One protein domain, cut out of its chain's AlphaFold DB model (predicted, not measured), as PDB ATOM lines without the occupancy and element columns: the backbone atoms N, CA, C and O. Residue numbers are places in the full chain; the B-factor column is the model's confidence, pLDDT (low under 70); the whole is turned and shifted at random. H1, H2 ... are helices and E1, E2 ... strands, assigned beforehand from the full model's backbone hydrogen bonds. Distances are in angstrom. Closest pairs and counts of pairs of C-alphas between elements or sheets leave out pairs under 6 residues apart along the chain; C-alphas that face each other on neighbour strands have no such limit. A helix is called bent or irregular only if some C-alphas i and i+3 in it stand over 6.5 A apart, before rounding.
ATOM      1  N   GLN A   7     -43.821   8.704  68.627       90.19
ATOM      2  CA  GLN A   7     -42.938   8.610  69.792       90.19
ATOM      3  C   GLN A   7     -41.894   9.734  69.828       90.19
ATOM      4  O   GLN A   7     -41.632  10.300  70.889       90.19
ATOM      5  N   GLN A   8     -41.305  10.086  68.683       91.25
ATOM      6  CA  GLN A   8     -40.382  11.220  68.593       91.25
ATOM      7  C   GLN A   8     -41.102  12.546  68.860       91.25
ATOM      8  O   GLN A   8     -40.586  13.371  69.606       91.25
ATOM      9  N   ALA A   9     -42.308  12.736  68.315       89.94
ATOM     10  CA  ALA A   9     -43.113  13.931  68.562       89.94
ATOM     11  C   ALA A   9     -43.449  14.095  70.053       89.94
ATOM     12  O   ALA A   9     -43.299  15.188  70.593       89.94
ATOM     13  N   LEU A  10     -43.828  13.004  70.729       90.56
ATOM     14  CA  LEU A  10     -44.054  12.995  72.176       90.56
ATOM     15  C   LEU A  10     -42.768  13.311  72.957       90.56
ATOM     16  O   LEU A  10     -42.790  14.098  73.896       90.56
ATOM     17  N   THR A  11     -41.637  12.738  72.542       92.06
ATOM     18  CA  THR A  11     -40.331  12.946  73.193       92.06
ATOM     19  C   THR A  11     -39.847  14.396  73.081       92.06
ATOM     20  O   THR A  11     -39.162  14.889  73.973       92.06
ATOM     21  N   LEU A  12     -40.195  15.079  71.990       93.94
ATOM     22  CA  LEU A  12     -39.815  16.466  71.713       93.94
ATOM     23  C   LEU A  12     -40.861  17.482  72.197       93.94
ATOM     24  O   LEU A  12     -40.689  18.686  71.993       93.94
ATOM     25  N   GLN A  13     -41.941  17.027  72.832       92.62
ATOM     26  CA  GLN A  13     -42.987  17.909  73.330       92.62
ATOM     27  C   GLN A  13     -42.415  18.897  74.357       92.62
ATOM     28  O   GLN A  13     -41.801  18.507  75.345       92.62
ATOM     29  N   GLY A  14     -42.631  20.193  74.120       88.88
ATOM     30  CA  GLY A  14     -42.172  21.256  75.019       88.88
ATOM     31  C   GLY A  14     -40.683  21.595  74.910       88.88
ATOM     32  O   GLY A  14     -40.188  22.365  75.733       88.88
ATOM     33  N   THR A  15     -39.966  21.063  73.913       94.81
ATOM     34  CA  THR A  15     -38.582  21.480  73.663       94.81
ATOM     35  C   THR A  15     -38.499  22.976  73.344       94.81
ATOM     36  O   THR A  15     -39.317  23.530  72.613       94.81
ATOM     37  N   ARG A  16     -37.470  23.634  73.875       92.12
ATOM     38  CA  ARG A  16     -37.068  25.006  73.548       92.12
ATOM     39  C   ARG A  16     -36.372  25.093  72.198       92.12
ATOM     40  O   ARG A  16     -36.342  26.172  71.615       92.12
ATOM     41  N   ALA A  17     -35.841  23.984  71.685       91.56
ATOM     42  CA  ALA A  17     -35.343  23.895  70.316       91.56
ATOM     43  C   ALA A  17     -36.520  23.736  69.338       91.56
ATOM     44  O   ALA A  17     -36.619  22.737  68.628       91.56
ATOM     45  N   ALA A  18     -37.443  24.699  69.344       88.75
ATOM     46  CA  ALA A  18     -38.672  24.697  68.562       88.75
ATOM     47  C   ALA A  18     -38.902  26.052  67.879       88.75
ATOM     48  O   ALA A  18     -38.388  27.088  68.304       88.75
ATOM     49  N   ASP A  19     -39.685  26.042  66.806       80.88
ATOM     50  CA  ASP A  19     -40.144  27.250  66.139       80.88
ATOM     51  C   ASP A  19     -41.317  27.912  66.889       80.88
ATOM     52  O   ASP A  19     -41.940  27.340  67.779       80.88
ATOM     53  N   ALA A  20     -41.661  29.126  66.479       77.06
ATOM     54  CA  ALA A  20     -42.940  29.346  65.807       77.06
ATOM     55  C   ALA A  20     -44.258  28.866  66.452       77.06
ATOM     56  O   ALA A  20     -45.112  29.570  66.993       77.06
ATOM     57  N   ALA A  21     -44.522  27.624  66.126       79.62
ATOM     58  CA  ALA A  21     -45.748  26.930  66.413       79.62
ATOM     59  C   ALA A  21     -45.490  25.838  67.461       79.62
ATOM     60  O   ALA A  21     -46.311  24.940  67.618       79.62
ATOM     61  N   GLY A  22     -44.335  25.879  68.136       83.00
ATOM     62  CA  GLY A  22     -43.856  24.823  69.016       83.00
ATOM     63  C   GLY A  22     -43.391  23.576  68.265       83.00
ATOM     64  O   GLY A  22     -43.288  22.513  68.874       83.00
ATOM     65  N   ARG A  23     -43.130  23.659  66.953       85.81
ATOM     66  CA  ARG A  23     -42.622  22.517  66.183       85.81
ATOM     67  C   ARG A  23     -41.116  22.396  66.415       85.81
ATOM     68  O   ARG A  23     -40.425  23.403  66.270       85.81
ATOM     69  N   PRO A  24     -40.582  21.208  66.739       89.62
ATOM     70  CA  PRO A  24     -39.145  21.029  66.930       89.62
ATOM     71  C   PRO A  24     -38.345  21.484  65.704       89.62
ATOM     72  O   PRO A  24     -38.725  21.193  64.569       89.62
ATOM     73  N   LEU A  25     -37.239  22.185  65.940       88.94
ATOM     74  CA  LEU A  25     -36.309  22.603  64.897       88.94
ATOM     75  C   LEU A  25     -35.540  21.394  64.362       88.94
ATOM     76  O   LEU A  25     -35.136  20.516  65.128       88.94
ATOM     77  N   VAL A  26     -35.274  21.406  63.056       91.81
ATOM     78  CA  VAL A  26     -34.280  20.522  62.443       91.81
ATOM     79  C   VAL A  26     -32.934  21.235  62.486       91.81
ATOM     80  O   VAL A  26     -32.757  22.306  61.905       91.81
ATOM     81  N   LEU A  27     -31.991  20.637  63.200       93.25
ATOM     82  CA  LEU A  27     -30.611  21.084  63.320       93.25
ATOM     83  C   LEU A  27     -29.688  20.039  62.699       93.25
ATOM     84  O   LEU A  27     -30.098  18.916  62.418       93.25
ATOM     85  N   TRP A  28     -28.433  20.405  62.478       94.88
ATOM     86  CA  TRP A  28     -27.504  19.581  61.717       94.88
ATOM     87  C   TRP A  28     -26.174  19.409  62.436       94.88
ATOM     88  O   TRP A  28     -25.648  20.347  63.041       94.88
ATOM     89  N   HIS A  29     -25.621  18.202  62.323       96.75
ATOM     90  CA  HIS A  29     -24.265  17.862  62.738       96.75
ATOM     91  C   HIS A  29     -23.448  17.401  61.528       96.75
ATOM     92  O   HIS A  29     -23.844  16.465  60.832       96.75
ATOM     93  N   GLY A  30     -22.313  18.055  61.282       96.00
ATOM     94  CA  GLY A  30     -21.369  17.677  60.232       96.00
ATOM     95  C   GLY A  30     -20.279  16.778  60.803       96.00
ATOM     96  O   GLY A  30     -19.598  17.164  61.749       96.00
ATOM     97  N   THR A  31     -20.109  15.579  60.251       96.19
ATOM     98  CA  THR A  31     -19.105  14.616  60.721       96.19
ATOM     99  C   THR A  31     -18.626  13.695  59.605       96.19
ATOM    100  O   THR A  31     -19.318  13.501  58.611       96.19
ATOM    101  N   ARG A  32     -17.451  13.086  59.783       96.50
ATOM    102  CA  ARG A  32     -16.975  11.962  58.958       96.50
ATOM    103  C   ARG A  32     -17.012  10.622  59.700       96.50
ATOM    104  O   ARG A  32     -16.727   9.574  59.123       96.50
ATOM    105  N   HIS A  33     -17.368  10.637  60.985       94.12
ATOM    106  CA  HIS A  33     -17.492   9.416  61.770       94.12
ATOM    107  C   HIS A  33     -18.727   8.614  61.336       94.12
ATOM    108  O   HIS A  33     -19.800   9.156  61.049       94.12
ATOM    109  N   ILE A  34     -18.578   7.290  61.318       92.88
ATOM    110  CA  ILE A  34     -19.670   6.355  61.061       92.88
ATOM    111  C   ILE A  34     -20.183   5.867  62.413       92.88
ATOM    112  O   ILE A  34     -19.482   5.167  63.136       92.88
ATOM    113  N   PHE A  35     -21.394   6.285  62.759       94.62
ATOM    114  CA  PHE A  35     -22.100   5.888  63.971       94.62
ATOM    115  C   PHE A  35     -23.612   5.960  63.748       94.62
ATOM    116  O   PHE A  35     -24.086   6.702  62.878       94.62
ATOM    117  N   GLU A  36     -24.338   5.196  64.563       94.62
ATOM    118  CA  GLU A  36     -25.805   5.137  64.595       94.62
ATOM    119  C   GLU A  36     -26.398   5.937  65.762       94.62
ATOM    120  O   GLU A  36     -27.562   6.318  65.725       94.62
ATOM    121  N   SER A  37     -25.599   6.220  66.794       95.50
ATOM    122  CA  SER A  37     -25.995   7.031  67.945       95.50
ATOM    123  C   SER A  37     -24.837   7.894  68.444       95.50
ATOM    124  O   SER A  37     -23.664   7.555  68.276       95.50
ATOM    125  N   PHE A  38     -25.170   9.029  69.058       95.94
ATOM    126  CA  PHE A  38     -24.186   9.880  69.716       95.94
ATOM    127  C   PHE A  38     -23.728   9.212  71.025       95.94
ATOM    128  O   PHE A  38     -24.485   9.113  71.990       95.94
ATOM    129  N   GLY A  39     -22.485   8.723  71.040       92.69
ATOM    130  CA  GLY A  39     -21.807   8.205  72.235       92.69
ATOM    131  C   GLY A  39     -21.107   9.315  73.021       92.69
ATOM    132  O   GLY A  39     -21.280  10.480  72.704       92.69
ATOM    133  N   HIS A  40     -20.296   8.987  74.027       88.88
ATOM    134  CA  HIS A  40     -19.643   9.970  74.910       88.88
ATOM    135  C   HIS A  40     -18.828  11.052  74.162       88.88
ATOM    136  O   HIS A  40     -17.973  10.726  73.338       88.88
ATOM    137  N   SER A  41     -19.064  12.331  74.484       89.56
ATOM    138  CA  SER A  41     -18.302  13.472  73.946       89.56
ATOM    139  C   SER A  41     -17.082  13.804  74.810       89.56
ATOM    140  O   SER A  41     -17.153  13.807  76.042       89.56
ATOM    141  N   THR A  42     -15.964  14.130  74.160       89.31
ATOM    142  CA  THR A  42     -14.764  14.691  74.808       89.31
ATOM    143  C   THR A  42     -14.828  16.214  74.970       89.31
ATOM    144  O   THR A  42     -13.995  16.779  75.680       89.31
ATOM    145  N   ASP A  43     -15.809  16.870  74.344       92.62
ATOM    146  CA  ASP A  43     -16.134  18.289  74.528       92.62
ATOM    147  C   ASP A  43     -17.227  18.457  75.599       92.62
ATOM    148  O   ASP A  43     -17.760  17.472  76.102       92.62
ATOM    149  N   LEU A  44     -17.607  19.683  75.957       95.19
ATOM    150  CA  LEU A  44     -18.661  19.954  76.939       95.19
ATOM    151  C   LEU A  44     -19.985  19.254  76.591       95.19
ATOM    152  O   LEU A  44     -20.685  18.796  77.494       95.19
ATOM    153  N   GLY A  45     -20.294  19.113  75.303       96.00
ATOM    154  CA  GLY A  45     -21.478  18.414  74.817       96.00
ATOM    155  C   GLY A  45     -21.394  18.114  73.323       96.00
ATOM    156  O   GLY A  45     -20.313  17.851  72.794       96.00
ATOM    157  N   TYR A  46     -22.543  18.152  72.650       97.06
ATOM    158  CA  TYR A  46     -22.665  17.935  71.206       97.06
ATOM    159  C   TYR A  46     -23.174  19.198  70.535       97.06
ATOM    160  O   TYR A  46     -24.184  19.753  70.964       97.06
ATOM    161  N   HIS A  47     -22.479  19.624  69.485       96.25
ATOM    162  CA  HIS A  47     -22.749  20.872  68.783       96.25
ATOM    163  C   HIS A  47     -23.616  20.633  67.549       96.25
ATOM    164  O   HIS A  47     -23.329  19.749  66.732       96.25
ATOM    165  N   PHE A  48     -24.640  21.468  67.410       96.00
ATOM    166  CA  PHE A  48     -25.592  21.463  66.311       96.00
ATOM    167  C   PHE A  48     -25.846  22.879  65.826       96.00
ATOM    168  O   PHE A  48     -25.892  23.829  66.607       96.00
ATOM    169  N   GLY A  49     -26.049  23.027  64.527       92.94
ATOM    170  CA  GLY A  49     -26.308  24.320  63.915       92.94
ATOM    171  C   GLY A  49     -27.286  24.219  62.762       92.94
ATOM    172  O   GLY A  49     -27.985  23.219  62.598       92.94
ATOM    173  N   SER A  50     -27.314  25.259  61.937       90.25
ATOM    174  CA  SER A  50     -27.928  25.161  60.620       90.25
ATOM    175  C   SER A  50     -27.149  24.187  59.734       90.25
ATOM    176  O   SER A  50     -25.969  23.903  59.966       90.25
ATOM    177  N   ARG A  51     -27.793  23.715  58.664       91.38
ATOM    178  CA  ARG A  51     -27.155  22.862  57.657       91.38
ATOM    179  C   ARG A  51     -25.856  23.462  57.136       91.38
ATOM    180  O   ARG A  51     -24.827  22.800  57.102       91.38
ATOM    181  N   ARG A  52     -25.895  24.756  56.826       89.06
ATOM    182  CA  ARG A  52     -24.745  25.515  56.341       89.06
ATOM    183  C   ARG A  52     -23.585  25.551  57.340       89.06
ATOM    184  O   ARG A  52     -22.431  25.499  56.923       89.06
ATOM    185  N   GLN A  53     -23.862  25.654  58.644       90.44
ATOM    186  CA  GLN A  53     -22.815  25.586  59.673       90.44
ATOM    187  C   GLN A  53     -22.172  24.195  59.701       90.44
ATOM    188  O   GLN A  53     -20.948  24.094  59.678       90.44
ATOM    189  N   ALA A  54     -22.985  23.136  59.645       93.81
ATOM    190  CA  ALA A  54     -22.505  21.757  59.580       93.81
ATOM    191  C   ALA A  54     -21.672  21.474  58.310       93.81
ATOM    192  O   ALA A  54     -20.614  20.854  58.392       93.81
ATOM    193  N   GLU A  55     -22.092  21.978  57.147       93.81
ATOM    194  CA  GLU A  55     -21.331  21.900  55.889       93.81
ATOM    195  C   GLU A  55     -19.989  22.629  55.996       93.81
ATOM    196  O   GLU A  55     -18.942  22.105  55.615       93.81
ATOM    197  N   ARG A  56     -19.985  23.834  56.573       92.25
ATOM    198  CA  ARG A  56     -18.742  24.582  56.763       92.25
ATOM    199  C   ARG A  56     -17.810  23.914  57.767       92.25
ATOM    200  O   ARG A  56     -16.590  23.987  57.619       92.25
ATOM    201  N   ARG A  57     -18.362  23.254  58.782       93.38
ATOM    202  CA  ARG A  57     -17.570  22.473  59.724       93.38
ATOM    203  C   ARG A  57     -16.797  21.364  59.010       93.38
ATOM    204  O   ARG A  57     -15.597  21.242  59.236       93.38
ATOM    205  N   LEU A  58     -17.438  20.638  58.092       95.19
ATOM    206  CA  LEU A  58     -16.778  19.618  57.265       95.19
ATOM    207  C   LEU A  58     -15.621  20.204  56.439       95.19
ATOM    208  O   LEU A  58     -14.528  19.646  56.425       95.19
ATOM    209  N   GLN A  59     -15.811  21.395  55.863       94.44
ATOM    210  CA  GLN A  59     -14.781  22.106  55.087       94.44
ATOM    211  C   GLN A  59     -13.600  22.626  55.925       94.44
ATOM    212  O   GLN A  59     -12.572  23.009  55.370       94.44
ATOM    213  N   THR A  60     -13.752  22.703  57.249       91.75
ATOM    214  CA  THR A  60     -12.757  23.272  58.175       91.75
ATOM    215  C   THR A  60     -12.158  22.228  59.115       91.75
ATOM    216  O   THR A  60     -11.492  22.589  60.087       91.75
ATOM    217  N   LEU A  61     -12.383  20.938  58.841       91.62
ATOM    218  CA  LEU A  61     -11.723  19.842  59.547       91.62
ATOM    219  C   LEU A  61     -10.203  19.943  59.370       91.62
ATOM    220  O   LEU A  61      -9.688  20.080  58.260       91.62
ATOM    221  N   SER A  62      -9.480  19.871  60.482       91.88
ATOM    222  CA  SER A  62      -8.019  19.808  60.480       91.88
ATOM    223  C   SER A  62      -7.522  18.447  59.967       91.88
ATOM    224  O   SER A  62      -8.255  17.461  60.052       91.88
ATOM    225  N   PRO A  63      -6.262  18.336  59.497       94.31
ATOM    226  CA  PRO A  63      -5.693  17.053  59.074       94.31
ATOM    227  C   PRO A  63      -5.836  15.943  60.124       94.31
ATOM    228  O   PRO A  63      -6.286  14.852  59.802       94.31
ATOM    229  N   ALA A  64      -5.575  16.255  61.398       92.38
ATOM    230  CA  ALA A  64      -5.720  15.297  62.494       92.38
ATOM    231  C   ALA A  64      -7.165  14.787  62.662       92.38
ATOM    232  O   ALA A  64      -7.378  13.636  63.031       92.38
ATOM    233  N   GLU A  65      -8.166  15.625  62.386       91.75
ATOM    234  CA  GLU A  65      -9.577  15.224  62.435       91.75
ATOM    235  C   GLU A  65      -9.979  14.389  61.220       91.75
ATOM    236  O   GLU A  65     -10.745  13.438  61.361       91.75
ATOM    237  N   LEU A  66      -9.444  14.711  60.036       92.75
ATOM    238  CA  LEU A  66      -9.635  13.900  58.831       92.75
ATOM    239  C   LEU A  66      -9.035  12.495  59.020       92.75
ATOM    240  O   LEU A  66      -9.663  11.517  58.616       92.75
ATOM    241  N   ASP A  67      -7.878  12.395  59.681       93.75
ATOM    242  CA  ASP A  67      -7.213  11.126  59.997       93.75
ATOM    243  C   ASP A  67      -7.970  10.323  61.069       93.75
ATOM    244  O   ASP A  67      -8.127   9.108  60.949       93.75
ATOM    245  N   ALA A  68      -8.485  10.993  62.106       91.12
ATOM    246  CA  ALA A  68      -9.273  10.358  63.164       91.12
ATOM    247  C   ALA A  68     -10.664   9.885  62.692       91.12
ATOM    248  O   ALA A  68     -11.288   9.041  63.344       91.12
ATOM    249  N   ALA A  69     -11.160  10.421  61.573       90.69
ATOM    250  CA  ALA A  69     -12.480  10.139  61.020       90.69
ATOM    251  C   ALA A  69     -12.414   9.918  59.494       90.69
ATOM    252  O   ALA A  69     -12.911  10.743  58.724       90.69
ATOM    253  N   PRO A  70     -11.850   8.793  59.016       89.31
ATOM    254  CA  PRO A  70     -11.582   8.598  57.589       89.31
ATOM    255  C   PRO A  70     -12.834   8.315  56.735       89.31
ATOM    256  O   PRO A  70     -12.719   8.139  55.523       89.31
ATOM    257  N   GLY A  71     -14.034   8.275  57.326       93.56
ATOM    258  CA  GLY A  71     -15.291   8.018  56.612       93.56
ATOM    259  C   GLY A  71     -15.690   9.132  55.633       93.56
ATOM    260  O   GLY A  71     -15.019  10.164  55.553       93.56
ATOM    261  N   PRO A  72     -16.765   8.954  54.848       95.50
ATOM    262  CA  PRO A  72     -17.279  10.015  53.986       95.50
ATOM    263  C   PRO A  72     -17.837  11.171  54.822       95.50
ATOM    264  O   PRO A  72     -18.255  10.980  55.963       95.50
ATOM    265  N   GLU A  73     -17.876  12.369  54.245       96.25
ATOM    266  CA  GLU A  73     -18.595  13.497  54.838       96.25
ATOM    267  C   GLU A  73     -20.087  13.174  54.981       96.25
ATOM    268  O   GLU A  73     -20.724  12.656  54.062       96.25
ATOM    269  N   ARG A  74     -20.647  13.465  56.155       95.81
ATOM    270  CA  ARG A  74     -22.047  13.217  56.499       95.81
ATOM    271  C   ARG A  74     -22.632  14.446  57.177       95.81
ATOM    272  O   ARG A  74     -22.030  15.025  58.080       95.81
ATOM    273  N   LEU A  75     -23.850  14.783  56.776       95.75
ATOM    274  CA  LEU A  75     -24.718  15.717  57.476       95.75
ATOM    275  C   LEU A  75     -25.816  14.900  58.149       95.75
ATOM    276  O   LEU A  75     -26.566  14.198  57.474       95.75
ATOM    277  N   ILE A  76     -25.878  14.956  59.474       95.88
ATOM    278  CA  ILE A  76     -26.859  14.213  60.266       95.88
ATOM    279  C   ILE A  76     -27.930  15.205  60.732       95.88
ATOM    280  O   ILE A  76     -27.601  16.078  61.545       95.88
ATOM    281  N   PRO A  77     -29.177  15.110  60.231       95.88
ATOM    282  CA  PRO A  77     -30.272  15.925  60.731       95.88
ATOM    283  C   PRO A  77     -30.708  15.412  62.105       95.88
ATOM    284  O   PRO A  77     -30.836  14.205  62.333       95.88
ATOM    285  N   VAL A  78     -30.940  16.334  63.030       96.25
ATOM    286  CA  VAL A  78     -31.375  16.033  64.392       96.25
ATOM    287  C   VAL A  78     -32.485  16.976  64.834       96.25
ATOM    288  O   VAL A  78     -32.569  18.119  64.391       96.25
ATOM    289  N   ALA A  79     -33.301  16.508  65.768       95.12
ATOM    290  CA  ALA A  79     -34.110  17.351  66.634       95.12
ATOM    291  C   ALA A  79     -33.608  17.201  68.075       95.12
ATOM    292  O   ALA A  79     -33.082  16.150  68.450       95.12
ATOM    293  N   LEU A  80     -33.753  18.250  68.885       96.38
ATOM    294  CA  LEU A  80     -33.216  18.272  70.245       96.38
ATOM    295  C   LEU A  80     -34.334  18.334  71.282       96.38
ATOM    296  O   LEU A  80     -35.273  19.118  71.143       96.38
ATOM    297  N   ARG A  81     -34.201  17.550  72.352       96.88
ATOM    298  CA  ARG A  81     -35.035  17.614  73.557       96.88
ATOM    299  C   ARG A  81     -34.323  18.477  74.597       96.88
ATOM    300  O   ARG A  81     -33.552  17.970  75.401       96.88
ATOM    301  N   VAL A  82     -34.549  19.786  74.541       96.12
ATOM    302  CA  VAL A  82     -33.886  20.770  75.407       96.12
ATOM    303  C   VAL A  82     -34.960  21.577  76.113       96.12
ATOM    304  O   VAL A  82     -35.702  22.304  75.466       96.12
ATOM    305  N   ALA A  83     -35.078  21.448  77.425       95.06
ATOM    306  CA  ALA A  83     -36.081  22.117  78.240       95.06
ATOM    307  C   ALA A  83     -35.550  23.409  78.876       95.06
ATOM    308  O   ALA A  83     -36.270  24.412  78.916       95.06
ATOM    309  N   ASN A  84     -34.298  23.408  79.345       95.44
ATOM    310  CA  ASN A  84     -33.708  24.522  80.085       95.44
ATOM    311  C   ASN A  84     -32.290  24.855  79.586       95.44
ATOM    312  O   ASN A  84     -31.295  24.580  80.268       95.44
ATOM    313  N   PRO A  85     -32.173  25.467  78.395       95.88
ATOM    314  CA  PRO A  85     -30.883  25.858  77.867       95.88
ATOM    315  C   PRO A  85     -30.349  27.120  78.545       95.88
ATOM    316  O   PRO A  85     -31.080  28.071  78.829       95.88
ATOM    317  N   ILE A  86     -29.030  27.191  78.683       92.88
ATOM    318  CA  ILE A  86     -28.327  28.445  78.943       92.88
ATOM    319  C   ILE A  86     -28.305  29.271  77.664       92.88
ATOM    320  O   ILE A  86     -27.889  28.789  76.617       92.88
ATOM    321  N   PHE A  87     -28.665  30.546  77.755       87.56
ATOM    322  CA  PHE A  87     -28.456  31.489  76.662       87.56
ATOM    323  C   PHE A  87     -27.110  32.205  76.826       87.56
ATOM    324  O   PHE A  87     -26.899  32.963  77.781       87.56
ATOM    325  N   LEU A  88     -26.189  31.951  75.896       85.44
ATOM    326  CA  LEU A  88     -24.851  32.535  75.844       85.44
ATOM    327  C   LEU A  88     -24.750  33.465  74.619       85.44
ATOM    328  O   LEU A  88     -24.455  33.012  73.514       85.44
ATOM    329  N   PRO A  89     -25.019  34.774  74.769       74.19
ATOM    330  CA  PRO A  89     -25.063  35.683  73.625       74.19
ATOM    331  C   PRO A  89     -23.696  35.908  72.976       74.19
ATOM    332  O   PRO A  89     -23.631  36.274  71.803       74.19
ATOM    333  N   ASP A  90     -22.619  35.680  73.721       73.31
ATOM    334  CA  ASP A  90     -21.259  35.749  73.213       73.31
ATOM    335  C   ASP A  90     -20.811  34.382  72.694       73.31
ATOM    336  O   ASP A  90     -21.039  33.352  73.330       73.31
ATOM    337  N   ASP A  91     -20.132  34.384  71.546       79.00
ATOM    338  CA  ASP A  91     -19.413  33.202  71.082       79.00
ATOM    339  C   ASP A  91     -18.201  32.978  71.995       79.00
ATOM    340  O   ASP A  91     -17.328  33.858  72.049       79.00
ATOM    341  N   PRO A  92     -18.090  31.831  72.693       73.44
ATOM    342  CA  PRO A  92     -16.904  31.541  73.485       73.44
ATOM    343  C   PRO A  92     -15.632  31.476  72.623       73.44
ATOM    344  O   PRO A  92     -14.538  31.623  73.170       73.44
ATOM    345  N   ARG A  93     -15.753  31.278  71.297       75.44
ATOM    346  CA  ARG A  93     -14.713  31.059  70.266       75.44
ATOM    347  C   ARG A  93     -13.786  29.874  70.520       75.44
ATOM    348  O   ARG A  93     -13.147  29.382  69.598       75.44
ATOM    349  N   CYS A  94     -13.688  29.446  71.768       79.38
ATOM    350  CA  CYS A  94     -12.802  28.431  72.274       79.38
ATOM    351  C   CYS A  94     -13.553  27.636  73.346       79.38
ATOM    352  O   CYS A  94     -13.919  28.171  74.395       79.38
ATOM    353  N   TRP A  95     -13.765  26.351  73.076       86.25
ATOM    354  CA  TRP A  95     -14.399  25.401  73.989       86.25
ATOM    355  C   TRP A  95     -13.333  24.688  74.845       86.25
ATOM    356  O   TRP A  95     -13.210  23.462  74.878       86.25
ATOM    357  N   THR A  96     -12.482  25.480  75.507       80.50
ATOM    358  CA  THR A  96     -11.480  24.993  76.474       80.50
ATOM    359  C   THR A  96     -11.918  25.259  77.909       80.50
ATOM    360  O   THR A  96     -12.767  26.113  78.170       80.50
ATOM    361  N   GLY A  97     -11.337  24.522  78.855       79.50
ATOM    362  CA  GLY A  97     -11.734  24.518  80.259       79.50
ATOM    363  C   GLY A  97     -11.702  25.902  80.908       79.50
ATOM    364  O   GLY A  97     -12.692  26.293  81.516       79.50
ATOM    365  N   LEU A  98     -10.631  26.687  80.743       78.31
ATOM    366  CA  LEU A  98     -10.516  28.012  81.368       78.31
ATOM    367  C   LEU A  98     -11.516  29.024  80.800       78.31
ATOM    368  O   LEU A  98     -12.130  29.786  81.554       78.31
ATOM    369  N   TYR A  99     -11.672  29.063  79.476       81.81
ATOM    370  CA  TYR A  99     -12.608  29.984  78.832       81.81
ATOM    371  C   TYR A  99     -14.052  29.621  79.172       81.81
ATOM    372  O   TYR A  99     -14.818  30.500  79.573       81.81
ATOM    373  N   LEU A 100     -14.399  28.333  79.107       86.62
ATOM    374  CA  LEU A 100     -15.728  27.850  79.466       86.62
ATOM    375  C   LEU A 100     -16.024  28.039  80.949       86.62
ATOM    376  O   LEU A 100     -17.084  28.558  81.279       86.62
ATOM    377  N   ALA A 101     -15.088  27.723  81.848       86.12
ATOM    378  CA  ALA A 101     -15.264  27.959  83.278       86.12
ATOM    379  C   ALA A 101     -15.555  29.432  83.571       86.12
ATOM    380  O   ALA A 101     -16.460  29.744  84.341       86.12
ATOM    381  N   ARG A 102     -14.857  30.358  82.905       80.62
ATOM    382  CA  ARG A 102     -15.126  31.796  83.037       80.62
ATOM    383  C   ARG A 102     -16.498  32.190  82.491       80.62
ATOM    384  O   ARG A 102     -17.202  32.944  83.157       80.62
ATOM    385  N   ALA A 103     -16.870  31.702  81.309       82.06
ATOM    386  CA  ALA A 103     -18.143  32.034  80.669       82.06
ATOM    387  C   ALA A 103     -19.351  31.451  81.422       82.06
ATOM    388  O   ALA A 103     -20.414  32.069  81.480       82.06
ATOM    389  N   LEU A 104     -19.174  30.277  82.030       88.62
ATOM    390  CA  LEU A 104     -20.249  29.495  82.629       88.62
ATOM    391  C   LEU A 104     -20.314  29.607  84.151       88.62
ATOM    392  O   LEU A 104     -21.266  29.107  84.740       88.62
ATOM    393  N   ARG A 105     -19.369  30.301  84.803       88.62
ATOM    394  CA  ARG A 105     -19.279  30.322  86.273       88.62
ATOM    395  C   ARG A 105     -20.571  30.681  86.997       88.62
ATOM    396  O   ARG A 105     -20.868  30.101  88.025       88.62
ATOM    397  N   ARG A 106     -21.366  31.601  86.449       85.50
ATOM    398  CA  ARG A 106     -22.624  32.043  87.074       85.50
ATOM    399  C   ARG A 106     -23.726  30.978  87.067       85.50
ATOM    400  O   ARG A 106     -24.729  31.151  87.743       85.50
ATOM    401  N   PHE A 107     -23.562  29.929  86.267       88.50
ATOM    402  CA  PHE A 107     -24.501  28.817  86.141       88.50
ATOM    403  C   PHE A 107     -24.040  27.580  86.917       88.50
ATOM    404  O   PHE A 107     -24.739  26.572  86.924       88.50
ATOM    405  N   LEU A 108     -22.857  27.633  87.533       90.75
ATOM    406  CA  LEU A 108     -22.255  26.500  88.220       90.75
ATOM    407  C   LEU A 108     -22.467  26.608  89.736       90.75
ATOM    408  O   LEU A 108     -22.311  27.696  90.297       90.75
ATOM    409  N   PRO A 109     -22.738  25.481  90.415       92.12
ATOM    410  CA  PRO A 109     -22.658  25.398  91.868       92.12
ATOM    411  C   PRO A 109     -21.275  25.820  92.395       92.12
ATOM    412  O   PRO A 109     -20.245  25.588  91.751       92.12
ATOM    413  N   ALA A 110     -21.238  26.446  93.575       88.75
ATOM    414  CA  ALA A 110     -20.012  27.012  94.144       88.75
ATOM    415  C   ALA A 110     -18.925  25.955  94.432       88.75
ATOM    416  O   ALA A 110     -17.738  26.220  94.242       88.75
ATOM    417  N   ASP A 111     -19.323  24.750  94.835       93.94
ATOM    418  CA  ASP A 111     -18.433  23.607  95.058       93.94
ATOM    419  C   ASP A 111     -17.781  23.129  93.750       93.94
ATOM    420  O   ASP A 111     -16.573  22.890  93.704       93.94
ATOM    421  N   ARG A 112     -18.547  23.076  92.651       94.38
ATOM    422  CA  ARG A 112     -18.016  22.741  91.318       94.38
ATOM    423  C   ARG A 112     -17.031  23.787  90.829       94.38
ATOM    424  O   ARG A 112     -15.992  23.437  90.273       94.38
ATOM    425  N   LEU A 113     -17.316  25.063  91.078       88.69
ATOM    426  CA  LEU A 113     -16.378  26.142  90.783       88.69
ATOM    427  C   LEU A 113     -15.066  26.014  91.553       88.69
ATOM    428  O   LEU A 113     -14.009  26.226  90.962       88.69
ATOM    429  N   ALA A 114     -15.121  25.669  92.840       90.12
ATOM    430  CA  ALA A 114     -13.922  25.452  93.645       90.12
ATOM    431  C   ALA A 114     -13.064  24.310  93.070       90.12
ATOM    432  O   ALA A 114     -11.881  24.515  92.805       90.12
ATOM    433  N   GLN A 115     -13.677  23.166  92.752       94.31
ATOM    434  CA  GLN A 115     -12.982  22.019  92.149       94.31
ATOM    435  C   GLN A 115     -12.347  22.366  90.798       94.31
ATOM    436  O   GLN A 115     -11.193  22.035  90.540       94.31
ATOM    437  N   ILE A 116     -13.072  23.081  89.932       91.56
ATOM    438  CA  ILE A 116     -12.526  23.528  88.645       91.56
ATOM    439  C   ILE A 116     -11.309  24.432  88.873       91.56
ATOM    440  O   ILE A 116     -10.285  24.239  88.221       91.56
ATOM    441  N   ARG A 117     -11.384  25.387  89.812       88.75
ATOM    442  CA  ARG A 117     -10.281  26.314  90.122       88.75
ATOM    443  C   ARG A 117      -9.001  25.593  90.546       88.75
ATOM    444  O   ARG A 117      -7.929  26.011  90.123       88.75
ATOM    445  N   GLU A 118      -9.098  24.505  91.305       91.94
ATOM    446  CA  GLU A 118      -7.940  23.688  91.711       91.94
ATOM    447  C   GLU A 118      -7.247  22.979  90.532       91.94
ATOM    448  O   GLU A 118      -6.044  22.685  90.581       91.94
ATOM    449  N   LEU A 119      -7.999  22.707  89.462       90.06
ATOM    450  CA  LEU A 119      -7.507  22.043  88.256       90.06
ATOM    451  C   LEU A 119      -7.033  23.023  87.178       90.06
ATOM    452  O   LEU A 119      -6.184  22.651  86.371       90.06
ATOM    453  N   LEU A 120      -7.523  24.270  87.161       85.62
ATOM    454  CA  LEU A 120      -7.176  25.268  86.136       85.62
ATOM    455  C   LEU A 120      -5.661  25.474  85.932       85.62
ATOM    456  O   LEU A 120      -5.246  25.523  84.774       85.62
ATOM    457  N   PRO A 121      -4.798  25.529  86.973       85.69
ATOM    458  CA  PRO A 121      -3.347  25.629  86.774       85.69
ATOM    459  C   PRO A 121      -2.739  24.449  85.997       85.69
ATOM    460  O   PRO A 121      -1.639  24.559  85.464       85.69
ATOM    461  N   ARG A 122      -3.452  23.317  85.940       88.12
ATOM    462  CA  ARG A 122      -3.067  22.065  85.278       88.12
ATOM    463  C   ARG A 122      -3.966  21.739  84.080       88.12
ATOM    464  O   ARG A 122      -3.976  20.597  83.629       88.12
ATOM    465  N   GLU A 123      -4.694  22.721  83.537       82.62
ATOM    466  CA  GLU A 123      -5.713  22.516  82.493       82.62
ATOM    467  C   GLU A 123      -5.214  21.684  81.310       82.62
ATOM    468  O   GLU A 123      -5.953  20.846  80.805       82.62
ATOM    469  N   PHE A 124      -3.965  21.874  80.879       81.69
ATOM    470  CA  PHE A 124      -3.409  21.123  79.755       81.69
ATOM    471  C   PHE A 124      -3.488  19.597  79.958       81.69
ATOM    472  O   PHE A 124      -3.797  18.869  79.018       81.69
ATOM    473  N   TYR A 125      -3.269  19.123  81.188       86.38
ATOM    474  CA  TYR A 125      -3.320  17.703  81.550       86.38
ATOM    475  C   TYR A 125      -4.708  17.282  82.047       86.38
ATOM    476  O   TYR A 125      -5.146  16.162  81.801       86.38
ATOM    477  N   GLU A 126      -5.423  18.201  82.696       89.88
ATOM    478  CA  GLU A 126      -6.695  17.939  83.379       89.88
ATOM    479  C   GLU A 126      -7.921  18.402  82.582       89.88
ATOM    480  O   GLU A 126      -9.032  18.473  83.114       89.88
ATOM    481  N   ARG A 127      -7.763  18.716  81.288       89.38
ATOM    482  CA  ARG A 127      -8.843  19.255  80.444       89.38
ATOM    483  C   ARG A 127     -10.099  18.396  80.516       89.38
ATOM    484  O   ARG A 127     -11.193  18.930  80.671       89.38
ATOM    485  N   LYS A 128      -9.948  17.071  80.431       91.88
ATOM    486  CA  LYS A 128     -11.076  16.134  80.494       91.88
ATOM    487  C   LYS A 128     -11.815  16.231  81.832       91.88
ATOM    488  O   LYS A 128     -13.041  16.286  81.833       91.88
ATOM    489  N   ALA A 129     -11.086  16.295  82.946       94.25
ATOM    490  CA  ALA A 129     -11.674  16.428  84.276       94.25
ATOM    491  C   ALA A 129     -12.401  17.772  84.439       94.25
ATOM    492  O   ALA A 129     -13.522  17.806  84.940       94.25
ATOM    493  N   ILE A 130     -11.818  18.870  83.944       93.31
ATOM    494  CA  ILE A 130     -12.456  20.195  83.965       93.31
ATOM    495  C   ILE A 130     -13.750  20.196  83.144       93.31
ATOM    496  O   ILE A 130     -14.772  20.683  83.619       93.31
ATOM    497  N   ILE A 131     -13.730  19.640  81.929       94.50
ATOM    498  CA  ILE A 131     -14.917  19.551  81.067       94.50
ATOM    499  C   ILE A 131     -16.010  18.690  81.711       94.50
ATOM    500  O   ILE A 131     -17.179  19.071  81.677       94.50
ATOM    501  N   GLU A 132     -15.645  17.579  82.351       95.31
ATOM    502  CA  GLU A 132     -16.598  16.748  83.088       95.31
ATOM    503  C   GLU A 132     -17.222  17.511  84.264       95.31
ATOM    504  O   GLU A 132     -18.442  17.528  84.408       95.31
ATOM    505  N   LEU A 133     -16.413  18.211  85.067       96.31
ATOM    506  CA  LEU A 133     -16.908  19.030  86.177       96.31
ATOM    507  C   LEU A 133     -17.838  20.148  85.703       96.31
ATOM    508  O   LEU A 133     -18.860  20.400  86.343       96.31
ATOM    509  N   LEU A 134     -17.510  20.794  84.579       95.81
ATOM    510  CA  LEU A 134     -18.386  21.772  83.941       95.81
ATOM    511  C   LEU A 134     -19.715  21.119  83.566       95.81
ATOM    512  O   LEU A 134     -20.759  21.578  84.021       95.81
ATOM    513  N   ARG A 135     -19.691  20.018  82.807       96.56
ATOM    514  CA  ARG A 135     -20.905  19.318  82.367       96.56
ATOM    515  C   ARG A 135     -21.782  18.910  83.552       96.56
ATOM    516  O   ARG A 135     -22.965  19.239  83.576       96.56
ATOM    517  N   GLN A 136     -21.205  18.259  84.561       96.81
ATOM    518  CA  GLN A 136     -21.938  17.813  85.749       96.81
ATOM    519  C   GLN A 136     -22.463  18.978  86.585       96.81
ATOM    520  O   GLN A 136     -23.571  18.900  87.114       96.81
ATOM    521  N   GLY A 137     -21.703  20.070  86.700       96.62
ATOM    522  CA  GLY A 137     -22.146  21.265  87.410       96.62
ATOM    523  C   GLY A 137     -23.366  21.908  86.755       96.62
ATOM    524  O   GLY A 137     -24.323  22.229  87.454       96.62
ATOM    525  N   LEU A 138     -23.373  22.021  85.424       96.94
ATOM    526  CA  LEU A 138     -24.514  22.564  84.679       96.94
ATOM    527  C   LEU A 138     -25.745  21.660  84.786       96.94
ATOM    528  O   LEU A 138     -26.835  22.154  85.069       96.94
ATOM    529  N   LYS A 139     -25.564  20.340  84.648       97.06
ATOM    530  CA  LYS A 139     -26.644  19.357  84.824       97.06
ATOM    531  C   LYS A 139     -27.241  19.405  86.227       97.06
ATOM    532  O   LYS A 139     -28.456  19.423  86.383       97.06
ATOM    533  N   THR A 140     -26.391  19.483  87.251       96.81
ATOM    534  CA  THR A 140     -26.821  19.610  88.655       96.81
ATOM    535  C   THR A 140     -27.591  20.912  88.889       96.81
ATOM    536  O   THR A 140     -28.551  20.930  89.652       96.81
ATOM    537  N   ALA A 141     -27.212  21.989  88.197       94.69
ATOM    538  CA  ALA A 141     -27.939  23.257  88.198       94.69
ATOM    539  C   ALA A 141     -29.220  23.243  87.333       94.69
ATOM    540  O   ALA A 141     -29.903  24.261  87.235       94.69
ATOM    541  N   GLY A 142     -29.569  22.100  86.732       97.06
ATOM    542  CA  GLY A 142     -30.803  21.895  85.976       97.06
ATOM    543  C   GLY A 142     -30.743  22.348  84.520       97.06
ATOM    544  O   GLY A 142     -31.796  22.494  83.900       97.06
ATOM    545  N   PHE A 143     -29.555  22.600  83.969       97.62
ATOM    546  CA  PHE A 143     -29.384  22.935  82.556       97.62
ATOM    547  C   PHE A 143     -29.122  21.679  81.724       97.62
ATOM    548  O   PHE A 143     -28.398  20.783  82.154       97.62
ATOM    549  N   ASP A 144     -29.668  21.638  80.512       97.75
ATOM    550  CA  ASP A 144     -29.555  20.504  79.580       97.75
ATOM    551  C   ASP A 144     -28.949  20.882  78.218       97.75
ATOM    552  O   ASP A 144     -28.615  20.011  77.405       97.75
ATOM    553  N   GLY A 145     -28.722  22.176  77.989       97.06
ATOM    554  CA  GLY A 145     -28.053  22.670  76.797       97.06
ATOM    555  C   GLY A 145     -27.575  24.113  76.904       97.06
ATOM    556  O   GLY A 145     -27.748  24.787  77.919       97.06
ATOM    557  N   ILE A 146     -26.952  24.591  75.832       95.56
ATOM    558  CA  ILE A 146     -26.478  25.961  75.663       95.56
ATOM    559  C   ILE A 146     -26.854  26.423  74.257       95.56
ATOM    560  O   ILE A 146     -26.534  25.765  73.272       95.56
ATOM    561  N   ILE A 147     -27.492  27.580  74.157       93.00
ATOM    562  CA  ILE A 147     -27.712  28.296  72.904       93.00
ATOM    563  C   ILE A 147     -26.644  29.374  72.822       93.00
ATOM    564  O   ILE A 147     -26.551  30.213  73.720       93.00
ATOM    565  N   TYR A 148     -25.834  29.358  71.770       90.69
ATOM    566  CA  TYR A 148     -24.715  30.285  71.639       90.69
ATOM    567  C   TYR A 148     -24.525  30.771  70.207       90.69
ATOM    568  O   TYR A 148     -24.930  30.118  69.244       90.69
ATOM    569  N   ARG A 149     -23.910  31.945  70.051       85.69
ATOM    570  CA  ARG A 149     -23.499  32.436  68.732       85.69
ATOM    571  C   ARG A 149     -22.295  31.645  68.253       85.69
ATOM    572  O   ARG A 149     -21.290  31.608  68.945       85.69
ATOM    573  N   ASN A 150     -22.354  31.094  67.049       86.81
ATOM    574  CA  ASN A 150     -21.232  30.363  66.470       86.81
ATOM    575  C   ASN A 150     -20.620  31.179  65.333       86.81
ATOM    576  O   ASN A 150     -20.964  31.022  64.165       86.81
ATOM    577  N   SER A 151     -19.744  32.112  65.677       83.88
ATOM    578  CA  SER A 151     -19.043  32.968  64.719       83.88
ATOM    579  C   SER A 151     -17.947  32.237  63.942       83.88
ATOM    580  O   SER A 151     -17.554  32.724  62.886       83.88
ATOM    581  N   TYR A 152     -17.492  31.070  64.416       83.00
ATOM    582  CA  TYR A 152     -16.507  30.248  63.709       83.00
ATOM    583  C   TYR A 152     -17.091  29.660  62.415       83.00
ATOM    584  O   TYR A 152     -16.548  29.854  61.326       83.00
ATOM    585  N   GLU A 153     -18.250  29.008  62.513       80.50
ATOM    586  CA  GLU A 153     -18.883  28.319  61.380       80.50
ATOM    587  C   GLU A 153     -19.847  29.233  60.609       80.50
ATOM    588  O   GLU A 153     -20.238  28.944  59.477       80.50
ATOM    589  N   SER A 154     -20.182  30.404  61.153       78.31
ATOM    590  CA  SER A 154     -21.050  31.375  60.479       78.31
ATOM    591  C   SER A 154     -20.279  32.388  59.632       78.31
ATOM    592  O   SER A 154     -19.112  32.694  59.882       78.31
ATOM    593  N   SER A 155     -20.905  32.911  58.576       67.31
ATOM    594  CA  SER A 155     -20.256  33.888  57.691       67.31
ATOM    595  C   SER A 155     -19.971  35.211  58.418       67.31
ATOM    596  O   SER A 155     -20.732  35.616  59.292       67.31
ATOM    597  N   ALA A 156     -18.941  35.958  58.005       57.66
ATOM    598  CA  ALA A 156     -18.621  37.262  58.604       57.66
ATOM    599  C   ALA A 156     -19.778  38.286  58.540       57.66
ATOM    600  O   ALA A 156     -19.771  39.268  59.273       57.66
ATOM    601  N   ARG A 157     -20.764  38.068  57.658       57.53
ATOM    602  CA  ARG A 157     -21.926  38.948  57.460       57.53
ATOM    603  C   ARG A 157     -23.172  38.521  58.241       57.53
ATOM    604  O   ARG A 157     -24.115  39.294  58.318       57.53
ATOM    605  N   SER A 158     -23.199  37.304  58.781       64.69
ATOM    606  CA  SER A 158     -24.341  36.770  59.527       64.69
ATOM    607  C   SER A 158     -23.841  35.702  60.486       64.69
ATOM    608  O   SER A 158     -23.324  34.681  60.032       64.69
ATOM    609  N   VAL A 159     -23.972  35.954  61.792       68.06
ATOM    610  CA  VAL A 159     -23.676  34.964  62.832       68.06
ATOM    611  C   VAL A 159     -24.958  34.237  63.203       68.06
ATOM    612  O   VAL A 159     -25.883  34.851  63.735       68.06
ATOM    613  N   SER A 160     -24.981  32.935  62.941       80.19
ATOM    614  CA  SER A 160     -26.084  32.044  63.284       80.19
ATOM    615  C   SER A 160     -25.891  31.459  64.684       80.19
ATOM    616  O   SER A 160     -24.771  31.396  65.210       80.19
ATOM    617  N   TRP A 161     -26.997  31.047  65.303       86.81
ATOM    618  CA  TRP A 161     -26.947  30.358  66.590       86.81
ATOM    619  C   TRP A 161     -26.705  28.883  66.381       86.81
ATOM    620  O   TRP A 161     -27.154  28.285  65.405       86.81
ATOM    621  N   SER A 162     -26.021  28.315  67.352       92.25
ATOM    622  CA  SER A 162     -25.838  26.893  67.497       92.25
ATOM    623  C   SER A 162     -26.366  26.462  68.854       92.25
ATOM    624  O   SER A 162     -26.496  27.253  69.792       92.25
ATOM    625  N   TRP A 163     -26.683  25.182  68.921       95.31
ATOM    626  CA  TRP A 163     -27.120  24.495  70.112       95.31
ATOM    627  C   TRP A 163     -26.019  23.542  70.540       95.31
ATOM    628  O   TRP A 163     -25.449  22.826  69.722       95.31
ATOM    629  N   LEU A 164     -25.738  23.532  71.831       96.62
ATOM    630  CA  LEU A 164     -24.974  22.495  72.491       96.62
ATOM    631  C   LEU A 164     -25.927  21.749  73.416       96.62
ATOM    632  O   LEU A 164     -26.624  22.390  74.194       96.62
ATOM    633  N   VAL A 165     -25.956  20.422  73.363       97.69
ATOM    634  CA  VAL A 165     -26.672  19.606  74.367       97.69
ATOM    635  C   VAL A 165     -25.678  18.816  75.199       97.69
ATOM    636  O   VAL A 165     -24.666  18.351  74.673       97.69
ATOM    637  N   LEU A 166     -25.941  18.707  76.500       97.38
ATOM    638  CA  LEU A 166     -24.990  18.108  77.443       97.38
ATOM    639  C   LEU A 166     -25.015  16.576  77.410       97.38
ATOM    640  O   LEU A 166     -23.981  15.951  77.630       97.38
ATOM    641  N   ASP A 167     -26.169  15.984  77.097       97.25
ATOM    642  CA  ASP A 167     -26.375  14.536  77.090       97.25
ATOM    643  C   ASP A 167     -26.919  14.049  75.751       97.25
ATOM    644  O   ASP A 167     -27.779  14.684  75.135       97.25
ATOM    645  N   SER A 168     -26.443  12.886  75.308       97.19
ATOM    646  CA  SER A 168     -26.834  12.345  74.008       97.19
ATOM    647  C   SER A 168     -28.272  11.835  73.949       97.19
ATOM    648  O   SER A 168     -28.864  11.811  72.874       97.19
ATOM    649  N   GLU A 169     -28.877  11.508  75.092       96.56
ATOM    650  CA  GLU A 169     -30.302  11.157  75.199       96.56
ATOM    651  C   GLU A 169     -31.246  12.305  74.804       96.56
ATOM    652  O   GLU A 169     -32.425  12.077  74.540       96.56
ATOM    653  N   ASN A 170     -30.729  13.536  74.743       97.19
ATOM    654  CA  ASN A 170     -31.468  14.708  74.286       97.19
ATOM    655  C   ASN A 170     -31.380  14.914  72.766       97.19
ATOM    656  O   ASN A 170     -31.854  15.933  72.264       97.19
ATOM    657  N   ILE A 171     -30.795  13.967  72.026       97.75
ATOM    658  CA  ILE A 171     -30.630  14.031  70.574       97.75
ATOM    659  C   ILE A 171     -31.521  12.985  69.909       97.75
ATOM    660  O   ILE A 171     -31.382  11.785  70.135       97.75
ATOM    661  N   VAL A 172     -32.398  13.440  69.019       96.25
ATOM    662  CA  VAL A 172     -33.208  12.579  68.157       96.25
ATOM    663  C   VAL A 172     -32.646  12.664  66.742       96.25
ATOM    664  O   VAL A 172     -32.826  13.677  66.072       96.25
ATOM    665  N   ILE A 173     -31.970  11.608  66.283       95.56
ATOM    666  CA  ILE A 173     -31.523  11.505  64.885       95.56
ATOM    667  C   ILE A 173     -32.753  11.340  63.989       95.56
ATOM    668  O   ILE A 173     -33.628  10.515  64.261       95.56
ATOM    669  N   LEU A 174     -32.818  12.146  62.931       93.62
ATOM    670  CA  LEU A 174     -33.900  12.128  61.955       93.62
ATOM    671  C   LEU A 174     -33.484  11.338  60.701       93.62
ATOM    672  O   LEU A 174     -32.286  11.193  60.439       93.62
ATOM    673  N   PRO A 175     -34.445  10.831  59.905       91.50
ATOM    674  CA  PRO A 175     -34.134  10.171  58.641       91.50
ATOM    675  C   PRO A 175     -33.352  11.093  57.684       91.50
ATOM    676  O   PRO A 175     -33.634  12.296  57.653       91.50
ATOM    677  N   PRO A 176     -32.402  10.576  56.880       86.56
ATOM    678  CA  PRO A 176     -31.612  11.381  55.938       86.56
ATOM    679  C   PRO A 176     -32.450  12.191  54.938       86.56
ATOM    680  O   PRO A 176     -32.062  13.288  54.545       86.56
ATOM    681  N   GLU A 177     -33.604  11.659  54.544       85.19
ATOM    682  CA  GLU A 177     -34.574  12.254  53.623       85.19
ATOM    683  C   GLU A 177     -35.471  13.326  54.259       85.19
ATOM    684  O   GLU A 177     -36.410  13.802  53.620       85.19
ATOM    685  N   THR A 178     -35.206  13.709  55.512       82.88
ATOM    686  CA  THR A 178     -35.906  14.801  56.194       82.88
ATOM    687  C   THR A 178     -35.843  16.068  55.342       82.88
ATOM    688  O   THR A 178     -34.785  16.685  55.209       82.88
ATOM    689  N   ASP A 179     -36.988  16.461  54.772       70.75
ATOM    690  CA  ASP A 179     -37.129  17.722  54.048       70.75
ATOM    691  C   ASP A 179     -37.041  18.879  55.040       70.75
ATOM    692  O   ASP A 179     -38.016  19.327  55.649       70.75
ATOM    693  N   ALA A 180     -35.811  19.327  55.229       65.94
ATOM    694  CA  ALA A 180     -35.495  20.383  56.153       65.94
ATOM    695  C   ALA A 180     -35.863  21.757  55.575       65.94
ATOM    696  O   ALA A 180     -35.937  22.706  56.336       65.94
ATOM    697  N   SER A 181     -36.203  21.895  54.287       63.50
ATOM    698  CA  SER A 181     -36.526  23.204  53.693       63.50
ATOM    699  C   SER A 181     -37.764  23.876  54.315       63.50
ATOM    700  O   SER A 181     -37.884  25.101  54.298       63.50
ATOM    701  N   ALA A 182     -38.661  23.092  54.924       52.84
ATOM    702  CA  ALA A 182     -39.862  23.583  55.600       52.84
ATOM    703  C   ALA A 182     -39.664  23.928  57.094       52.84
ATOM    704  O   ALA A 182     -40.552  24.541  57.696       52.84
ATOM    705  N   ILE A 183     -38.546  23.506  57.703       59.78
ATOM    706  CA  ILE A 183     -38.286  23.585  59.159       59.78
ATOM    707  C   ILE A 183     -36.894  24.173  59.465       59.78
ATOM    708  O   ILE A 183     -36.596  24.526  60.605       59.78
ATOM    709  N   GLU A 184     -36.035  24.317  58.455       57.34
ATOM    710  CA  GLU A 184     -34.737  24.962  58.578       57.34
ATOM    711  C   GLU A 184     -34.940  26.398  59.020       57.34
ATOM    712  O   GLU A 184     -35.771  27.145  58.495       57.34
ATOM    713  N   TRP A 185     -34.149  26.767  60.023       59.78
ATOM    714  CA  TRP A 185     -34.015  28.137  60.468       59.78
ATOM    715  C   TRP A 185     -33.713  28.987  59.229       59.78
ATOM    716  O   TRP A 185     -32.664  28.762  58.617       59.78
ATOM    717  N   PRO A 186     -34.595  29.917  58.809       53.69
ATOM    718  CA  PRO A 186     -34.259  30.779  57.691       53.69
ATOM    719  C   PRO A 186     -32.933  31.463  58.019       53.69
ATOM    720  O   PRO A 186     -32.721  31.879  59.162       53.69
ATOM    721  N   ASP A 187     -32.031  31.527  57.036       47.41
ATOM    722  CA  ASP A 187     -30.762  32.259  57.108       47.41
ATOM    723  C   ASP A 187     -31.090  33.749  57.371       47.41
ATOM    724  O   ASP A 187     -31.196  34.566  56.459       47.41
ATOM    725  N   GLY A 188     -31.353  34.095  58.633       50.25
ATOM    726  CA  GLY A 188     -31.921  35.375  59.042       50.25
ATOM    727  C   GLY A 188     -32.914  35.247  60.201       50.25
ATOM    728  O   GLY A 188     -33.923  34.550  60.121       50.25
ATOM    729  N   PHE A 189     -32.645  35.983  61.281       48.56
ATOM    730  CA  PHE A 189     -33.560  36.161  62.407       48.56
ATOM    731  C   PHE A 189     -34.834  36.872  61.974       48.56
ATOM    732  O   PHE A 189     -34.891  38.098  61.967       48.56
ATOM    733  N   LEU A 190     -35.868  36.116  61.628       41.34
ATOM    734  CA  LEU A 190     -37.219  36.652  61.634       41.34
ATOM    735  C   LEU A 190     -37.871  36.219  62.941       41.34
ATOM    736  O   LEU A 190     -38.127  35.033  63.142       41.34
ATOM    737  N   ASN A 191     -38.099  37.201  63.818       40.38
ATOM    738  CA  ASN A 191     -38.830  37.064  65.074       40.38
ATOM    739  C   ASN A 191     -40.157  36.359  64.802       40.38
ATOM    740  O   ASN A 191     -41.080  36.933  64.220       40.38
ATOM    741  N   ARG A 192     -40.234  35.086  65.181       44.22
ATOM    742  CA  ARG A 192     -41.468  34.315  65.174       44.22
ATOM    743  C   ARG A 192     -41.578  33.570  66.520       44.22
ATOM    744  O   ARG A 192     -40.558  33.141  67.054       44.22
ATOM    745  N   PRO A 193     -42.788  33.446  67.088       38.69
ATOM    746  CA  PRO A 193     -43.006  33.034  68.483       38.69
ATOM    747  C   PRO A 193     -42.573  31.591  68.813       38.69
ATOM    748  O   PRO A 193     -43.231  30.662  68.417       38.69
ATOM    749  N   GLY A 194     -41.528  31.353  69.604       49.62
ATOM    750  CA  GLY A 194     -41.232  30.000  70.130       49.62
ATOM    751  C   GLY A 194     -39.873  29.926  70.815       49.62
ATOM    752  O   GLY A 194     -39.754  29.508  71.964       49.62
ATOM    753  N   PHE A 195     -38.883  30.517  70.155       58.94
ATOM    754  CA  PHE A 195     -37.647  30.997  70.750       58.94
ATOM    755  C   PHE A 195     -37.373  32.373  70.144       58.94
ATOM    756  O   PHE A 195     -36.960  32.490  68.991       58.94
ATOM    757  N   ASP A 196     -37.688  33.417  70.905       68.69
ATOM    758  CA  ASP A 196     -37.382  34.790  70.526       68.69
ATOM    759  C   ASP A 196     -36.048  35.157  71.182       68.69
ATOM    760  O   ASP A 196     -36.018  35.472  72.375       68.69
ATOM    761  N   PRO A 197     -34.917  35.079  70.462       65.19
ATOM    762  CA  PRO A 197     -33.647  35.458  71.048       65.19
ATOM    763  C   PRO A 197     -33.585  36.947  71.331       65.19
ATOM    764  O   PRO A 197     -32.734  37.315  72.116       65.19
ATOM    765  N   ASP A 198     -34.402  37.804  70.708       67.12
ATOM    766  CA  ASP A 198     -34.439  39.220  71.055       67.12
ATOM    767  C   ASP A 198     -35.159  39.388  72.396       67.12
ATOM    768  O   ASP A 198     -34.711  40.185  73.218       67.12
ATOM    769  N   ALA A 199     -36.193  38.589  72.680       70.94
ATOM    770  CA  ALA A 199     -36.803  38.514  74.006       70.94
ATOM    771  C   ALA A 199     -35.862  37.892  75.046       70.94
ATOM    772  O   ALA A 199     -35.730  38.440  76.136       70.94
ATOM    773  N   GLU A 200     -35.166  36.795  74.732       71.12
ATOM    774  CA  GLU A 200     -34.181  36.187  75.641       71.12
ATOM    775  C   GLU A 200     -32.979  37.100  75.861       71.12
ATOM    776  O   GLU A 200     -32.529  37.273  76.992       71.12
ATOM    777  N   LEU A 201     -32.504  37.750  74.800       66.75
ATOM    778  CA  LEU A 201     -31.480  38.774  74.870       66.75
ATOM    779  C   LEU A 201     -31.949  39.932  75.746       66.75
ATOM    780  O   LEU A 201     -31.231  40.306  76.664       66.75
ATOM    781  N   SER A 202     -33.157  40.452  75.529       66.69
ATOM    782  CA  SER A 202     -33.748  41.509  76.360       66.69
ATOM    783  C   SER A 202     -33.898  41.065  77.818       66.69
ATOM    784  O   SER A 202     -33.594  41.839  78.721       66.69
ATOM    785  N   ARG A 203     -34.286  39.807  78.067       66.94
ATOM    786  CA  ARG A 203     -34.413  39.213  79.407       66.94
ATOM    787  C   ARG A 203     -33.075  39.151  80.133       66.94
ATOM    788  O   ARG A 203     -33.026  39.410  81.331       66.94
ATOM    789  N   VAL A 204     -31.988  38.844  79.425       57.59
ATOM    790  CA  VAL A 204     -30.628  38.927  79.986       57.59
ATOM    791  C   VAL A 204     -30.054  40.345  79.937       57.59
ATOM    792  O   VAL A 204     -28.872  40.536  80.219       57.59
ATOM    793  N   GLY A 205     -30.889  41.335  79.607       59.75
ATOM    794  CA  GLY A 205     -30.530  42.735  79.500       59.75
ATOM    795  C   GLY A 205     -29.571  42.959  78.350       59.75
ATOM    796  O   GLY A 205     -28.457  43.388  78.597       59.75
ATOM    797  N   GLY A 206     -29.966  42.647  77.118       63.97
ATOM    798  CA  GLY A 206     -29.200  42.856  75.896       63.97
ATOM    799  C   GLY A 206     -29.977  43.509  74.761       63.97
ATOM    800  O   GLY A 206     -31.196  43.598  74.793       63.97
ATOM    801  N   ILE A 207     -29.243  44.004  73.768       62.50
ATOM    802  CA  ILE A 207     -29.723  44.759  72.616       62.50
ATOM    803  C   ILE A 207     -29.137  44.214  71.316       62.50
ATOM    804  O   ILE A 207     -27.978  43.793  71.254       62.50
ATOM    805  N   ARG A 208     -29.918  44.298  70.240       62.84
ATOM    806  CA  ARG A 208     -29.437  44.103  68.872       62.84
ATOM    807  C   ARG A 208     -29.046  45.456  68.274       62.84
ATOM    808  O   ARG A 208     -29.817  46.410  68.295       62.84
ATOM    809  N   THR A 209     -27.829  45.568  67.758       60.31
ATOM    810  CA  THR A 209     -27.349  46.769  67.068       60.31
ATOM    811  C   THR A 209     -27.957  46.880  65.669       60.31
ATOM    812  O   THR A 209     -28.427  45.896  65.102       60.31
ATOM    813  N   LYS A 210     -27.852  48.065  65.050       59.66
ATOM    814  CA  LYS A 210     -28.252  48.279  63.647       59.66
ATOM    815  C   LYS A 210     -27.519  47.370  62.648       59.66
ATOM    816  O   LYS A 210     -28.049  47.119  61.576       59.66
ATOM    817  N   ALA A 211     -26.324  46.883  62.995       53.53
ATOM    818  CA  ALA A 211     -25.553  45.943  62.178       53.53
ATOM    819  C   ALA A 211     -25.976  44.474  62.379       53.53
ATOM    820  O   ALA A 211     -25.395  43.580  61.775       53.53
ATOM    821  N   GLY A 212     -26.963  44.206  63.243       56.75
ATOM    822  CA  GLY A 212     -27.422  42.858  63.579       56.75
ATOM    823  C   GLY A 212     -26.651  42.193  64.722       56.75
ATOM    824  O   GLY A 212     -27.094  41.149  65.205       56.75
ATOM    825  N   ASP A 213     -25.556  42.799  65.199       55.09
ATOM    826  CA  ASP A 213     -24.800  42.288  66.348       55.09
ATOM    827  C   ASP A 213     -25.623  42.329  67.629       55.09
ATOM    828  O   ASP A 213     -26.300  43.312  67.909       55.09
ATOM    829  N   VAL A 214     -25.491  41.292  68.441       53.16
ATOM    830  CA  VAL A 214     -26.108  41.169  69.761       53.16
ATOM    831  C   VAL A 214     -25.116  41.635  70.835       53.16
ATOM    832  O   VAL A 214     -23.947  41.253  70.785       53.16
ATOM    833  N   LYS A 215     -25.557  42.471  71.782       57.00
ATOM    834  CA  LYS A 215     -24.764  43.012  72.906       57.00
ATOM    835  C   LYS A 215     -25.573  42.964  74.207       57.00
ATOM    836  O   LYS A 215     -26.788  42.969  74.125       57.00
ATOM    837  N   LEU A 216     -24.960  42.976  75.396       56.28
ATOM    838  CA  LEU A 216     -25.708  43.290  76.628       56.28
ATOM    839  C   LEU A 216     -25.924  44.821  76.744       56.28
ATOM    840  O   LEU A 216     -25.097  45.606  76.285       56.28
ATOM    841  N   ALA A 217     -27.072  45.221  77.285       46.72
ATOM    842  CA  ALA A 217     -27.702  46.537  77.322       46.72
ATOM    843  C   ALA A 217     -27.126  47.475  78.381       46.72
ATOM    844  O   ALA A 217     -27.352  48.679  78.265       46.72
TER     845      ALA A 217
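Overview. This is residues 7 to 217 of the 368 residues of an uncharacterized protein of Bosea sp. ANAM02 (UniProt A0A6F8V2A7). Two small sheets, partly face to face with their strands crossed, make the core; at one side H4 and the two arms of the bent helix H5 form a bundle of three rods, and at another H6 with the hairpin E8 and E9 makes a small head. H2 covers E1 of the smaller core sheet. The printed part has 211 residues with six named helices and nine named strands, in the order H1 E1 E2 H2 H3 E3 E4 H4 H5 E5 E6 E7 H6 E8 E9, class mixed. The sheet E2 E6 E5 E4 is mixed, while E1 E3 E7 and E8 E9 are antiparallel. The whole is compact, with a radius of gyration of the C-alphas of 17.1 A and spans of 48 by 46 by 38 A.

Arrangement. Begin at E6, residues 161 to 165: its antiparallel neighbours are E2, residues 46 to 48, with N 48 and O 163 2.8 A apart, and E5, residues 145 to 149, with N 146 and O 164 2.8 A apart. E5 is parallel to E4, residues 85 to 88, with N 86 and O 145 at 2.8 A. In the second sheet E3, residues 74 to 80, is antiparallel to E1, residues 27 to 31, with N 29 and O 76 at 3.0 A, and to E7, residues 171 to 173, with N 79 and O 172 at 2.9 A. These two sheets form a sandwich, two sheets face to face, with strands at 77 degrees; His 29 and Phe 48 have the closest C-alphas of E1 and E2, 5.2 A apart. H2, residues 51 to 59, is over E1 at a height over the sheet of 6.4 A. H1, residues 7 to 11, only grazes that sheet; H3, residues 63 to 68, is on neither. H5, residues 110 to 140, was assigned as one helix by its hydrogen bonds but is bent, C-alphas 121 and 124 being 8.3 A apart. Its arms H5a, to 121, and H5b, from 124, touch, closest at the C-alphas of Ile 116 and Ile 130, 5.7 A, at a shallow tilt of 12 degrees, opposite ways. H4, residues 97 to 107, touches both arms, and its closest C-alphas to H5b are Gly 97 and Ile 130, 5.7 A. E4, H4, H5 and E5 form a strand-helix-strand unit, parallel neighbour strands joined through helices, with a right-handed crossover. H6, residues 197 to 203, has its C-alpha 201 6.6 A from that of Ile 207 in E8, residues 206 to 208; E8 and E9, residues 214 to 216, form a hairpin, with N 207 and O 215 at 2.7 A. H1, H2, H3 and H6 have every O i to N i+4 pair within hydrogen-bond range; H4 has 5 of 7, H5a 7 of 8 and H5b 11 of 13.

Along the chain. Find C-alpha 7 at (-42.938, 8.610, 69.792), where H1 begins. H5b runs 25.1 A from C-alpha 124 at (-3.409, 21.123, 79.755), and E3 spans 18.4 A. E9 ends at C-alpha 216, (-25.708, 43.290, 76.628).

Size, cuts and confidence. The C-alphas of Glu 118 and Ala 182 are the farthest apart, 48.2 A. The printed part has no cut, and the link E7 to H6, 23 residues, is long. Look for pLDDT under 70 at residues 155 to 159, 180 to 198 and 201 to 217.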